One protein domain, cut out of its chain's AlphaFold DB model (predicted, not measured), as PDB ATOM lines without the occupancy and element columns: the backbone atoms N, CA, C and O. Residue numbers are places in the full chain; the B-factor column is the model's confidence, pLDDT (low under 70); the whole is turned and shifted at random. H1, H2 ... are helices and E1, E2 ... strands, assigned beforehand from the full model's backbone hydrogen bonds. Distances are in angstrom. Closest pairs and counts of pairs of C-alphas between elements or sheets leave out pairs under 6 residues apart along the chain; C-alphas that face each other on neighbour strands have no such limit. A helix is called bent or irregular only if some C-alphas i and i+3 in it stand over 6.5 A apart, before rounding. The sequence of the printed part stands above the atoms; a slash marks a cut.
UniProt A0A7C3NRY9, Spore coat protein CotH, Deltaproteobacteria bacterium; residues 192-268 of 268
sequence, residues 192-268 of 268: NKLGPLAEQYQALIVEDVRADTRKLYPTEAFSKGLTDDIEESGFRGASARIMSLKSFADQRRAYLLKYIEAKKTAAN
ATOM      1  N   ASN A 192      27.169 -47.149 -31.978       98.19
ATOM      2  CA  ASN A 192      26.237 -47.988 -32.736       98.19
ATOM      3  C   ASN A 192      25.357 -48.867 -31.833       98.19
ATOM      4  O   ASN A 192      24.299 -49.320 -32.264       98.19
ATOM      5  N   LYS A 193      25.777 -49.107 -30.582       98.00
ATOM      6  CA  LYS A 193      24.993 -49.817 -29.567       98.00
ATOM      7  C   LYS A 193      24.346 -48.860 -28.565       98.00
ATOM      8  O   LYS A 193      23.169 -49.019 -28.253       98.00
ATOM      9  N   LEU A 194      25.104 -47.889 -28.052       98.31
ATOM     10  CA  LEU A 194      24.635 -46.952 -27.028       98.31
ATOM     11  C   LEU A 194      23.600 -45.960 -27.572       98.31
ATOM     12  O   LEU A 194      22.607 -45.699 -26.898       98.31
ATOM     13  N   GLY A 195      23.813 -45.446 -28.785       98.19
ATOM     14  CA  GLY A 195      22.952 -44.455 -29.430       98.19
ATOM     15  C   GLY A 195      21.493 -44.908 -29.517       98.19
ATOM     16  O   GLY A 195      20.648 -44.256 -28.908       98.19
ATOM     17  N   PRO A 196      21.182 -46.060 -30.147       98.38
ATOM     18  CA  PRO A 196      19.803 -46.550 -30.242       98.38
ATOM     19  C   PRO A 196      19.109 -46.757 -28.887       98.38
ATOM     20  O   PRO A 196      17.915 -46.497 -28.752       98.38
ATOM     21  N   LEU A 197      19.846 -47.200 -27.860       98.06
ATOM     22  CA  LEU A 197      19.304 -47.344 -26.507       98.06
ATOM     23  C   LEU A 197      18.962 -45.979 -25.895       98.06
ATOM     24  O   LEU A 197      17.905 -45.806 -25.289       98.06
ATOM     25  N   ALA A 198      19.856 -45.009 -26.055       97.50
ATOM     26  CA  ALA A 198      19.668 -43.671 -25.528       97.50
ATOM     27  C   ALA A 198      18.546 -42.916 -26.261       97.50
ATOM     28  O   ALA A 198      17.746 -42.252 -25.607       97.50
ATOM     29  N   GLU A 199      18.408 -43.090 -27.578       98.06
ATOM     30  CA  GLU A 199      17.271 -42.588 -28.363       98.06
ATOM     31  C   GLU A 199      15.946 -43.194 -27.887       98.06
ATOM     32  O   GLU A 199      14.969 -42.470 -27.698       98.06
ATOM     33  N   GLN A 200      15.910 -44.508 -27.623       98.25
ATOM     34  CA  GLN A 200      14.723 -45.176 -27.086       98.25
ATOM     35  C   GLN A 200      14.296 -44.577 -25.738       98.25
ATOM     36  O   GLN A 200      13.107 -44.335 -25.520       98.25
ATOM     37  N   TYR A 201      15.245 -44.320 -24.834       97.50
ATOM     38  CA  TYR A 201      14.947 -43.689 -23.547       97.50
ATOM     39  C   TYR A 201      14.570 -42.213 -23.682       97.50
ATOM     40  O   TYR A 201      13.642 -41.772 -23.008       97.50
ATOM     41  N   GLN A 202      15.223 -41.462 -24.572       96.56
ATOM     42  CA  GLN A 202      14.875 -40.068 -24.839       96.56
ATOM     43  C   GLN A 202      13.437 -39.965 -25.371       96.56
ATOM     44  O   GLN A 202      12.647 -39.178 -24.853       96.56
ATOM     45  N   ALA A 203      13.074 -40.806 -26.345       97.44
ATOM     46  CA  ALA A 203      11.737 -40.853 -26.931       97.44
ATOM     47  C   ALA A 203      10.651 -41.227 -25.913       97.44
ATOM     48  O   ALA A 203       9.529 -40.734 -26.015       97.44
ATOM     49  N   LEU A 204      10.980 -42.057 -24.917       98.12
ATOM     50  CA  LEU A 204      10.042 -42.457 -23.869       98.12
ATOM     51  C   LEU A 204       9.585 -41.276 -22.999       98.12
ATOM     52  O   LEU A 204       8.450 -41.288 -22.539       98.12
ATOM     53  N   ILE A 205      10.450 -40.279 -22.775       96.69
ATOM     54  CA  ILE A 205      10.202 -39.194 -21.806       96.69
ATOM     55  C   ILE A 205      10.138 -37.794 -22.433       96.69
ATOM     56  O   ILE A 205       9.894 -36.818 -21.727       96.69
ATOM     57  N   VAL A 206      10.369 -37.651 -23.742       96.19
ATOM     58  CA  VAL A 206      10.504 -36.331 -24.393       96.19
ATOM     59  C   VAL A 206       9.261 -35.449 -24.239       96.19
ATOM     60  O   VAL A 206       9.388 -34.238 -24.048       96.19
ATOM     61  N   GLU A 207       8.063 -36.035 -24.285       97.38
ATOM     62  CA  GLU A 207       6.811 -35.287 -24.120       97.38
ATOM     63  C   GLU A 207       6.614 -34.824 -22.670       97.38
ATOM     64  O   GLU A 207       6.235 -33.671 -22.447       97.38
ATOM     65  N   ASP A 208       6.977 -35.655 -21.687       96.94
ATOM     66  CA  ASP A 208       6.961 -35.277 -20.269       96.94
ATOM     67  C   ASP A 208       7.963 -34.144 -19.990       96.94
ATOM     68  O   ASP A 208       7.623 -33.148 -19.349       96.94
ATOM     69  N   VAL A 209       9.176 -34.221 -20.553       95.19
ATOM     70  CA  VAL A 209      10.195 -33.157 -20.462       95.19
ATOM     71  C   VAL A 209       9.703 -31.855 -21.107       95.19
ATOM     72  O   VAL A 209       9.971 -30.753 -20.611       95.19
ATOM     73  N   ARG A 210       8.973 -31.931 -22.226       95.50
ATOM     74  CA  ARG A 210       8.386 -30.744 -22.867       95.50
ATOM     75  C   ARG A 210       7.335 -30.097 -21.965       95.50
ATOM     76  O   ARG A 210       7.364 -28.873 -21.815       95.50
ATOM     77  N   ALA A 211       6.475 -30.902 -21.344       96.81
ATOM     78  CA  ALA A 211       5.407 -30.446 -20.456       96.81
ATOM     79  C   ALA A 211       5.904 -29.944 -19.086       96.81
ATOM     80  O   ALA A 211       5.233 -29.121 -18.461       96.81
ATOM     81  N   ASP A 212       7.072 -30.396 -18.620       96.06
ATOM     82  CA  ASP A 212       7.601 -30.023 -17.308       96.06
ATOM     83  C   ASP A 212       7.921 -28.520 -17.207       96.06
ATOM     84  O   ASP A 212       8.724 -27.970 -17.961       96.06
ATOM     85  N   THR A 213       7.323 -27.840 -16.233       95.12
ATOM     86  CA  THR A 213       7.540 -26.408 -15.960       95.12
ATOM     87  C   THR A 213       8.644 -26.142 -14.929       95.12
ATOM     88  O   THR A 213       8.936 -24.984 -14.637       95.12
ATOM     89  N   ARG A 214       9.265 -27.192 -14.374       92.69
ATOM     90  CA  ARG A 214      10.308 -27.143 -13.332       92.69
ATOM     91  C   ARG A 214      11.648 -27.748 -13.768       92.69
ATOM     92  O   ARG A 214      12.523 -27.949 -12.928       92.69
ATOM     93  N   LYS A 215      11.819 -28.022 -15.062       84.81
ATOM     94  CA  LYS A 215      13.051 -28.587 -15.627       84.81
ATOM     95  C   LYS A 215      14.266 -27.679 -15.410       84.81
ATOM     96  O   LYS A 215      14.179 -26.463 -15.561       84.81
ATOM     97  N   LEU A 216      15.401 -28.302 -15.086       81.44
ATOM     98  CA  LEU A 216      16.690 -27.623 -14.894       81.44
ATOM     99  C   LEU A 216      17.255 -27.068 -16.206       81.44
ATOM    100  O   LEU A 216      17.852 -25.998 -16.203       81.44
ATOM    101  N   TYR A 217      17.027 -27.783 -17.312       84.19
ATOM    102  CA  TYR A 217      17.514 -27.437 -18.644       84.19
ATOM    103  C   TYR A 217      16.351 -27.261 -19.625       84.19
ATOM    104  O   TYR A 217      15.328 -27.939 -19.484       84.19
ATOM    105  N   PRO A 218      16.482 -26.404 -20.654       88.31
ATOM    106  CA  PRO A 218      15.488 -26.294 -21.717       88.31
ATOM    107  C   PRO A 218      15.291 -27.615 -22.478       88.31
ATOM    108  O   PRO A 218      16.219 -28.406 -22.635       88.31
ATOM    109  N   THR A 219      14.101 -27.826 -23.048       91.19
ATOM    110  CA  THR A 219      13.803 -29.022 -23.863       91.19
ATOM    111  C   THR A 219      14.747 -29.160 -25.063       91.19
ATOM    112  O   THR A 219      15.116 -30.269 -25.425       91.19
ATOM    113  N   GLU A 220      15.190 -28.046 -25.651       90.81
ATOM    114  CA  GLU A 220      16.172 -28.066 -26.740       90.81
ATOM    115  C   GLU A 220      17.526 -28.643 -26.294       90.81
ATOM    116  O   GLU A 220      18.125 -29.430 -27.028       90.81
ATOM    117  N   ALA A 221      17.979 -28.310 -25.080       90.44
ATOM    118  CA  ALA A 221      19.204 -28.862 -24.512       90.44
ATOM    119  C   ALA A 221      19.061 -30.370 -24.245       90.44
ATOM    120  O   ALA A 221      19.959 -31.142 -24.565       90.44
ATOM    121  N   PHE A 222      17.900 -30.816 -23.755       91.69
ATOM    122  CA  PHE A 222      17.601 -32.245 -23.613       91.69
ATOM    123  C   PHE A 222      17.659 -33.000 -24.953       91.69
ATOM    124  O   PHE A 222      18.223 -34.092 -25.018       91.69
ATOM    125  N   SER A 223      17.105 -32.423 -26.026       90.88
ATOM    126  CA  SER A 223      17.134 -33.036 -27.360       90.88
ATOM    127  C   SER A 223      18.549 -33.106 -27.939       90.88
ATOM    128  O   SER A 223      18.955 -34.164 -28.414       90.88
ATOM    129  N   LYS A 224      19.308 -32.004 -27.868       92.69
ATOM    130  CA  LYS A 224      20.672 -31.907 -28.416       92.69
ATOM    131  C   LYS A 224      21.704 -32.708 -27.625       92.69
ATOM    132  O   LYS A 224      22.596 -33.293 -28.230       92.69
ATOM    133  N   GLY A 225      21.563 -32.788 -26.299       92.12
ATOM    134  CA  GLY A 225      22.569 -33.363 -25.394       92.12
ATOM    135  C   GLY A 225      22.873 -34.847 -25.621       92.12
ATOM    136  O   GLY A 225      23.830 -35.381 -25.061       92.12
ATOM    137  N   LEU A 226      22.098 -35.520 -26.471       93.75
ATOM    138  CA  LEU A 226      22.403 -36.870 -26.914       93.75
ATOM    139  C   LEU A 226      23.605 -36.913 -27.874       93.75
ATOM    140  O   LEU A 226      24.489 -37.753 -27.705       93.75
ATOM    141  N   THR A 227      23.654 -36.007 -28.855       95.88
ATOM    142  CA  THR A 227      24.591 -36.055 -29.994       95.88
ATOM    143  C   THR A 227      25.518 -34.856 -30.097       95.88
ATOM    144  O   THR A 227      26.615 -34.995 -30.637       95.88
ATOM    145  N   ASP A 228      25.090 -33.704 -29.591       93.94
ATOM    146  CA  ASP A 228      25.755 -32.423 -29.783       93.94
ATOM    147  C   ASP A 228      26.113 -31.803 -28.440       93.94
ATOM    148  O   ASP A 228      25.287 -31.712 -27.528       93.94
ATOM    149  N   ASP A 229      27.366 -31.368 -28.316       89.56
ATOM    150  CA  ASP A 229      27.788 -30.589 -27.158       89.56
ATOM    151  C   ASP A 229      27.041 -29.252 -27.145       89.56
ATOM    152  O   ASP A 229      26.867 -28.609 -28.184       89.56
ATOM    153  N   ILE A 230      26.628 -28.814 -25.961       84.31
ATOM    154  CA  ILE A 230      25.837 -27.596 -25.786       84.31
ATOM    155  C   ILE A 230      26.679 -26.569 -25.042       84.31
ATOM    156  O   ILE A 230      27.332 -26.880 -24.049       84.31
ATOM    157  N   GLU A 231      26.663 -25.327 -25.512       79.12
ATOM    158  CA  GLU A 231      27.161 -24.198 -24.735       79.12
ATOM    159  C   GLU A 231      26.027 -23.663 -23.869       79.12
ATOM    160  O   GLU A 231      24.985 -23.257 -24.386       79.12
ATOM    161  N   GLU A 232      26.225 -23.653 -22.555       66.44
ATOM    162  CA  GLU A 232      25.257 -23.083 -21.631       66.44
ATOM    163  C   GLU A 232      25.890 -21.983 -20.783       66.44
ATOM    164  O   GLU A 232      27.032 -22.077 -20.329       66.44
ATOM    165  N   SER A 233      25.130 -20.915 -20.542       58.53
ATOM    166  CA  SER A 233      25.495 -19.901 -19.561       58.53
ATOM    167  C   SER A 233      25.439 -20.509 -18.160       58.53
ATOM    168  O   SER A 233      24.368 -20.666 -17.578       58.53
ATOM    169  N   GLY A 234      26.597 -20.848 -17.610       55.44
ATOM    170  CA  GLY A 234      26.731 -21.358 -16.256       55.44
ATOM    171  C   GLY A 234      26.476 -20.296 -15.185       55.44
ATOM    172  O   GLY A 234      26.293 -19.099 -15.439       55.44
ATOM    173  N   PHE A 235      26.497 -20.747 -13.933       39.69
ATOM    174  CA  PHE A 235      26.300 -19.892 -12.766       39.69
ATOM    175  C   PHE A 235      27.342 -18.753 -12.745       39.69
ATOM    176  O   PHE A 235      28.543 -19.004 -12.813       39.69
ATOM    177  N   ARG A 236      26.887 -17.494 -12.631       35.19
ATOM    178  CA  ARG A 236      27.706 -16.256 -12.707       35.19
ATOM    179  C   ARG A 236      28.346 -15.943 -14.072       35.19
ATOM    180  O   ARG A 236      29.342 -15.227 -14.119       35.19
ATOM    181  N   GLY A 237      27.762 -16.407 -15.177       38.09
ATOM    182  CA  GLY A 237      28.143 -15.943 -16.518       38.09
ATOM    183  C   GLY A 237      29.389 -16.608 -17.105       38.09
ATOM    184  O   GLY A 237      29.897 -16.151 -18.125       38.09
ATOM    185  N   ALA A 238      29.874 -17.693 -16.499       45.38
ATOM    186  CA  ALA A 238      30.854 -18.563 -17.136       45.38
ATOM    187  C   ALA A 238      30.131 -19.476 -18.135       45.38
ATOM    188  O   ALA A 238      29.271 -20.245 -17.724       45.38
ATOM    189  N   SER A 239      30.460 -19.403 -19.429       52.72
ATOM    190  CA  SER A 239      30.000 -20.411 -20.393       52.72
ATOM    191  C   SER A 239      30.599 -21.766 -20.009       52.72
ATOM    192  O   SER A 239      31.821 -21.897 -19.899       52.72
ATOM    193  N   ALA A 240      29.745 -22.753 -19.752       64.25
ATOM    194  CA  ALA A 240      30.141 -24.133 -19.538       64.25
ATOM    195  C   ALA A 240      29.716 -24.934 -20.770       64.25
ATOM    196  O   ALA A 240      28.537 -24.987 -21.117       64.25
ATOM    197  N   ARG A 241      30.688 -25.557 -21.442       73.25
ATOM    198  CA  ARG A 241      30.403 -26.539 -22.487       73.25
ATOM    199  C   ARG A 241      29.956 -27.831 -21.813       73.25
ATOM    200  O   ARG A 241      30.743 -28.462 -21.109       73.25
ATOM    201  N   ILE A 242      28.707 -28.211 -22.037       81.19
ATOM    202  CA  ILE A 242      28.142 -29.486 -21.612       81.19
ATOM    203  C   ILE A 242      28.424 -30.500 -22.716       81.19
ATOM    204  O   ILE A 242      28.023 -30.325 -23.867       81.19
ATOM    205  N   MET A 243      29.171 -31.539 -22.362       88.69
ATOM    206  CA  MET A 243      29.506 -32.639 -23.260       88.69
ATOM    207  C   MET A 243      28.259 -33.480 -23.540       88.69
ATOM    208  O   MET A 243      27.528 -33.819 -22.612       88.69
ATOM    209  N   SER A 244      28.034 -33.839 -24.802       93.50
ATOM    210  CA  SER A 244      26.981 -34.795 -25.156       93.50
ATOM    211  C   SER A 244      27.339 -36.224 -24.764       93.50
ATOM    212  O   SER A 244      28.518 -36.585 -24.663       93.50
ATOM    213  N   LEU A 245      26.321 -37.080 -24.645       95.69
ATOM    214  CA  LEU A 245      26.525 -38.512 -24.411       95.69
ATOM    215  C   LEU A 245      27.394 -39.145 -25.508       95.69
ATOM    216  O   LEU A 245      28.289 -39.939 -25.208       95.69
ATOM    217  N   LYS A 246      27.170 -38.766 -26.774       97.12
ATOM    218  CA  LYS A 246      27.973 -39.237 -27.907       97.12
ATOM    219  C   LYS A 246      29.431 -38.803 -27.805       97.12
ATOM    220  O   LYS A 246      30.320 -39.645 -27.927       97.12
ATOM    221  N   SER A 247      29.684 -37.517 -27.555       95.94
ATOM    222  CA  SER A 247      31.044 -36.996 -27.381       95.94
ATOM    223  C   SER A 247      31.780 -37.717 -26.258       95.94
ATOM    224  O   SER A 247      32.937 -38.100 -26.442       95.94
ATOM    225  N   PHE A 248      31.115 -37.936 -25.120       96.12
ATOM    226  CA  PHE A 248      31.685 -38.705 -24.021       96.12
ATOM    227  C   PHE A 248      32.031 -40.124 -24.470       96.12
ATOM    228  O   PHE A 248      33.176 -40.546 -24.309       96.12
ATOM    229  N   ALA A 249      31.070 -40.847 -25.050       98.06
ATOM    230  CA  ALA A 249      31.243 -42.240 -25.442       98.06
ATOM    231  C   ALA A 249      32.404 -42.406 -26.431       98.06
ATOM    232  O   ALA A 249      33.313 -43.198 -26.174       98.06
ATOM    233  N   ASP A 250      32.439 -41.597 -27.492       97.75
ATOM    234  CA  ASP A 250      33.476 -41.654 -28.524       97.75
ATOM    235  C   ASP A 250      34.868 -41.344 -27.950       97.75
ATOM    236  O   ASP A 250      35.818 -42.113 -28.143       97.75
ATOM    237  N   GLN A 251      35.000 -40.241 -27.205       97.00
ATOM    238  CA  GLN A 251      36.290 -39.813 -26.660       97.00
ATOM    239  C   GLN A 251      36.787 -40.770 -25.567       97.00
ATOM    240  O   GLN A 251      37.964 -41.150 -25.554       97.00
ATOM    241  N   ARG A 252      35.899 -41.207 -24.664       97.06
ATOM    242  CA  ARG A 252      36.243 -42.116 -23.565       97.06
ATOM    243  C   ARG A 252      36.623 -43.489 -24.098       97.06
ATOM    244  O   ARG A 252      37.642 -44.038 -23.678       97.06
ATOM    245  N   ARG A 253      35.866 -44.018 -25.065       98.25
ATOM    246  CA  ARG A 253      36.183 -45.272 -25.759       98.25
ATOM    247  C   ARG A 253      37.559 -45.213 -26.409       98.25
ATOM    248  O   ARG A 253      38.382 -46.091 -26.155       98.25
ATOM    249  N   ALA A 254      37.835 -44.174 -27.199       98.00
ATOM    250  CA  ALA A 254      39.121 -44.017 -27.874       98.00
ATOM    251  C   ALA A 254      40.296 -43.997 -26.881       98.00
ATOM    252  O   ALA A 254      41.300 -44.687 -27.084       98.00
ATOM    253  N   TYR A 255      40.150 -43.258 -25.778       97.31
ATOM    254  CA  TYR A 255      41.147 -43.213 -24.714       97.31
ATOM    255  C   TYR A 255      41.390 -44.589 -24.079       97.31
ATOM    256  O   TYR A 255      42.538 -45.028 -23.988       97.31
ATOM    257  N   LEU A 256      40.325 -45.284 -23.666       97.81
ATOM    258  CA  LEU A 256      40.428 -46.567 -22.968       97.81
ATOM    259  C   LEU A 256      41.077 -47.641 -23.846       97.81
ATOM    260  O   LEU A 256      41.980 -48.339 -23.390       97.81
ATOM    261  N   LEU A 257      40.681 -47.746 -25.118       98.00
ATOM    262  CA  LEU A 257      41.266 -48.729 -26.033       98.00
ATOM    263  C   LEU A 257      42.759 -48.463 -26.257       98.00
ATOM    264  O   LEU A 257      43.572 -49.379 -26.127       98.00
ATOM    265  N   LYS A 258      43.141 -47.199 -26.486       97.44
ATOM    266  CA  LYS A 258      44.552 -46.805 -26.614       97.44
ATOM    267  C   LYS A 258      45.349 -47.111 -25.344       97.44
ATOM    268  O   LYS A 258      46.472 -47.604 -25.432       97.44
ATOM    269  N   TYR A 259      44.778 -46.830 -24.172       95.56
ATOM    270  CA  TYR A 259      45.413 -47.103 -22.884       95.56
ATOM    271  C   TYR A 259      45.712 -48.597 -22.712       95.56
ATOM    272  O   TYR A 259      46.828 -48.971 -22.352       95.56
ATOM    273  N   ILE A 260      44.729 -49.461 -22.983       95.31
ATOM    274  CA  ILE A 260      44.882 -50.903 -22.768       95.31
ATOM    275  C   ILE A 260      45.883 -51.497 -23.764       95.31
ATOM    276  O   ILE A 260      46.693 -52.335 -23.368       95.31
ATOM    277  N   GLU A 261      45.879 -51.059 -25.026       94.38
ATOM    278  CA  GLU A 261      46.890 -51.483 -26.004       94.38
ATOM    279  C   GLU A 261      48.305 -51.075 -25.567       94.38
ATOM    280  O   GLU A 261      49.202 -51.914 -25.543       94.38
ATOM    281  N   ALA A 262      48.497 -49.841 -25.084       93.50
ATOM    282  CA  ALA A 262      49.793 -49.403 -24.561       93.50
ATOM    283  C   ALA A 262      50.271 -50.250 -23.364       93.50
ATOM    284  O   ALA A 262      51.454 -50.581 -23.269       93.50
ATOM    285  N   LYS A 263      49.363 -50.643 -22.457       89.44
ATOM    286  CA  LYS A 263      49.695 -51.529 -21.326       89.44
ATOM    287  C   LYS A 263      50.047 -52.948 -21.768       89.44
ATOM    288  O   LYS A 263      50.916 -53.551 -21.148       89.44
ATOM    289  N   LYS A 264      49.413 -53.467 -22.824       85.56
ATOM    290  CA  LYS A 264      49.782 -54.761 -23.415       85.56
ATOM    291  C   LYS A 264      51.182 -54.718 -24.020       85.56
ATOM    292  O   LYS A 264      51.969 -55.613 -23.751       85.56
ATOM    293  N   THR A 265      51.510 -53.671 -24.779       86.50
ATOM    294  CA  THR A 265      52.848 -53.515 -25.370       86.50
ATOM    295  C   THR A 265      53.938 -53.406 -24.308       86.50
ATOM    296  O   THR A 265      54.994 -53.989 -24.486       86.50
ATOM    297  N   ALA A 266      53.688 -52.703 -23.200       82.50
ATOM    298  CA  ALA A 266      54.668 -52.543 -22.124       82.50
ATOM    299  C   ALA A 266      54.886 -53.803 -21.259       82.50
ATOM    300  O   ALA A 266      55.812 -53.825 -20.452       82.50
ATOM    301  N   ALA A 267      54.009 -54.807 -21.364       74.75
ATOM    302  CA  ALA A 267      54.104 -56.062 -20.617       74.75
ATOM    303  C   ALA A 267      54.805 -57.191 -21.401       74.75
ATOM    304  O   ALA A 267      55.093 -58.231 -20.808       74.75
ATOM    305  N   ASN A 268      55.047 -56.984 -22.700       52.69
ATOM    306  CA  ASN A 268      55.783 -57.880 -23.596       52.69
ATOM    307  C   ASN A 268      57.239 -57.426 -23.733       52.69
ATOM    308  O   ASN A 268      58.094 -58.314 -23.935       52.69
TER     309      ASN A 268
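AT A GLANCE: This is residues 192 to 268 of the 268 residues of the protein "Spore coat protein CotH" of Deltaproteobacteria bacterium (UniProt A0A7C3NRY9). What does the model look like from its first printed residue onward? A kinked helix H1 leads into the short helix H2, which folds back beside the later part of H1, and the small strand hairpin E1 and E2 follows. The long helix H3 then runs out of this body as an arm, with residues 250 to 268 sticking out free. What is it made of? The printed part has 77 residues, with three named helices and two named strands in the order H1, H2, E1, E2, H3; the sheet, E1 - E2, is antiparallel and the class is mostly helix. How spread out is it? It is only just loose, close to extended, with a radius of gyration of the C-alphas of 17.1 A, and its outline is flat, spanning 58 by 34 by 15 A.

HOW THE PARTS SIT: How do the first two helices stand? H1, residues 192 to 211, touches H2, residues 219 to 224, with its residues 202 to 210 alone; the closest C-alphas are those of Arg 210 and Thr 219, 5.8 A apart. They form a helical hairpin at a shallow tilt of 11 degrees, opposite ways. How do the strands pair? E1, residues 230 to 233, and E2, residues 239 to 242, form an antiparallel hairpin with 147 degrees between their directions; N 230 and O 242 are 2.9 A apart and N 242 and O 230 are 2.8 A apart, both within hydrogen-bond range. Where does the last helix stand? H3, residues 245 to 265, is close to but not clearly touching H1, the closest C-alphas being those of Gly 195 and Lys 246, 7.4 A apart. H3 is apart from H2 and from E1. Are the helix backbones complete? In H2 and H3 every O i to N i+4 pair is within hydrogen-bond range, and in H1 11 of 16 are.

IN THESE COORDINATES: Where does H1 run? It begins at C-alpha 192 at (26.237, -47.988, -32.736) and is 29.9 A long. It is irregular, with C-alphas 204 and 207 7.9 A apart, and has a kink of 46 degrees near residue 205. Where does H3 run? It is 30.3 A long, from C-alpha 245 at (26.525, -38.512, -24.411) to C-alpha 265 at (52.848, -53.515, -25.370).

THE WHOLE: How large is it? The two C-alphas farthest apart, those of Thr 213 and Asn 268, are 58.1 A apart. Are there cuts or long links? The printed part has no cut; the link from H1 to H2 is short, and the other three are tight. Where is confidence low? The mean pLDDT of the printed part is 87.7, and residues 232 to 240 and residue 268 are under 70.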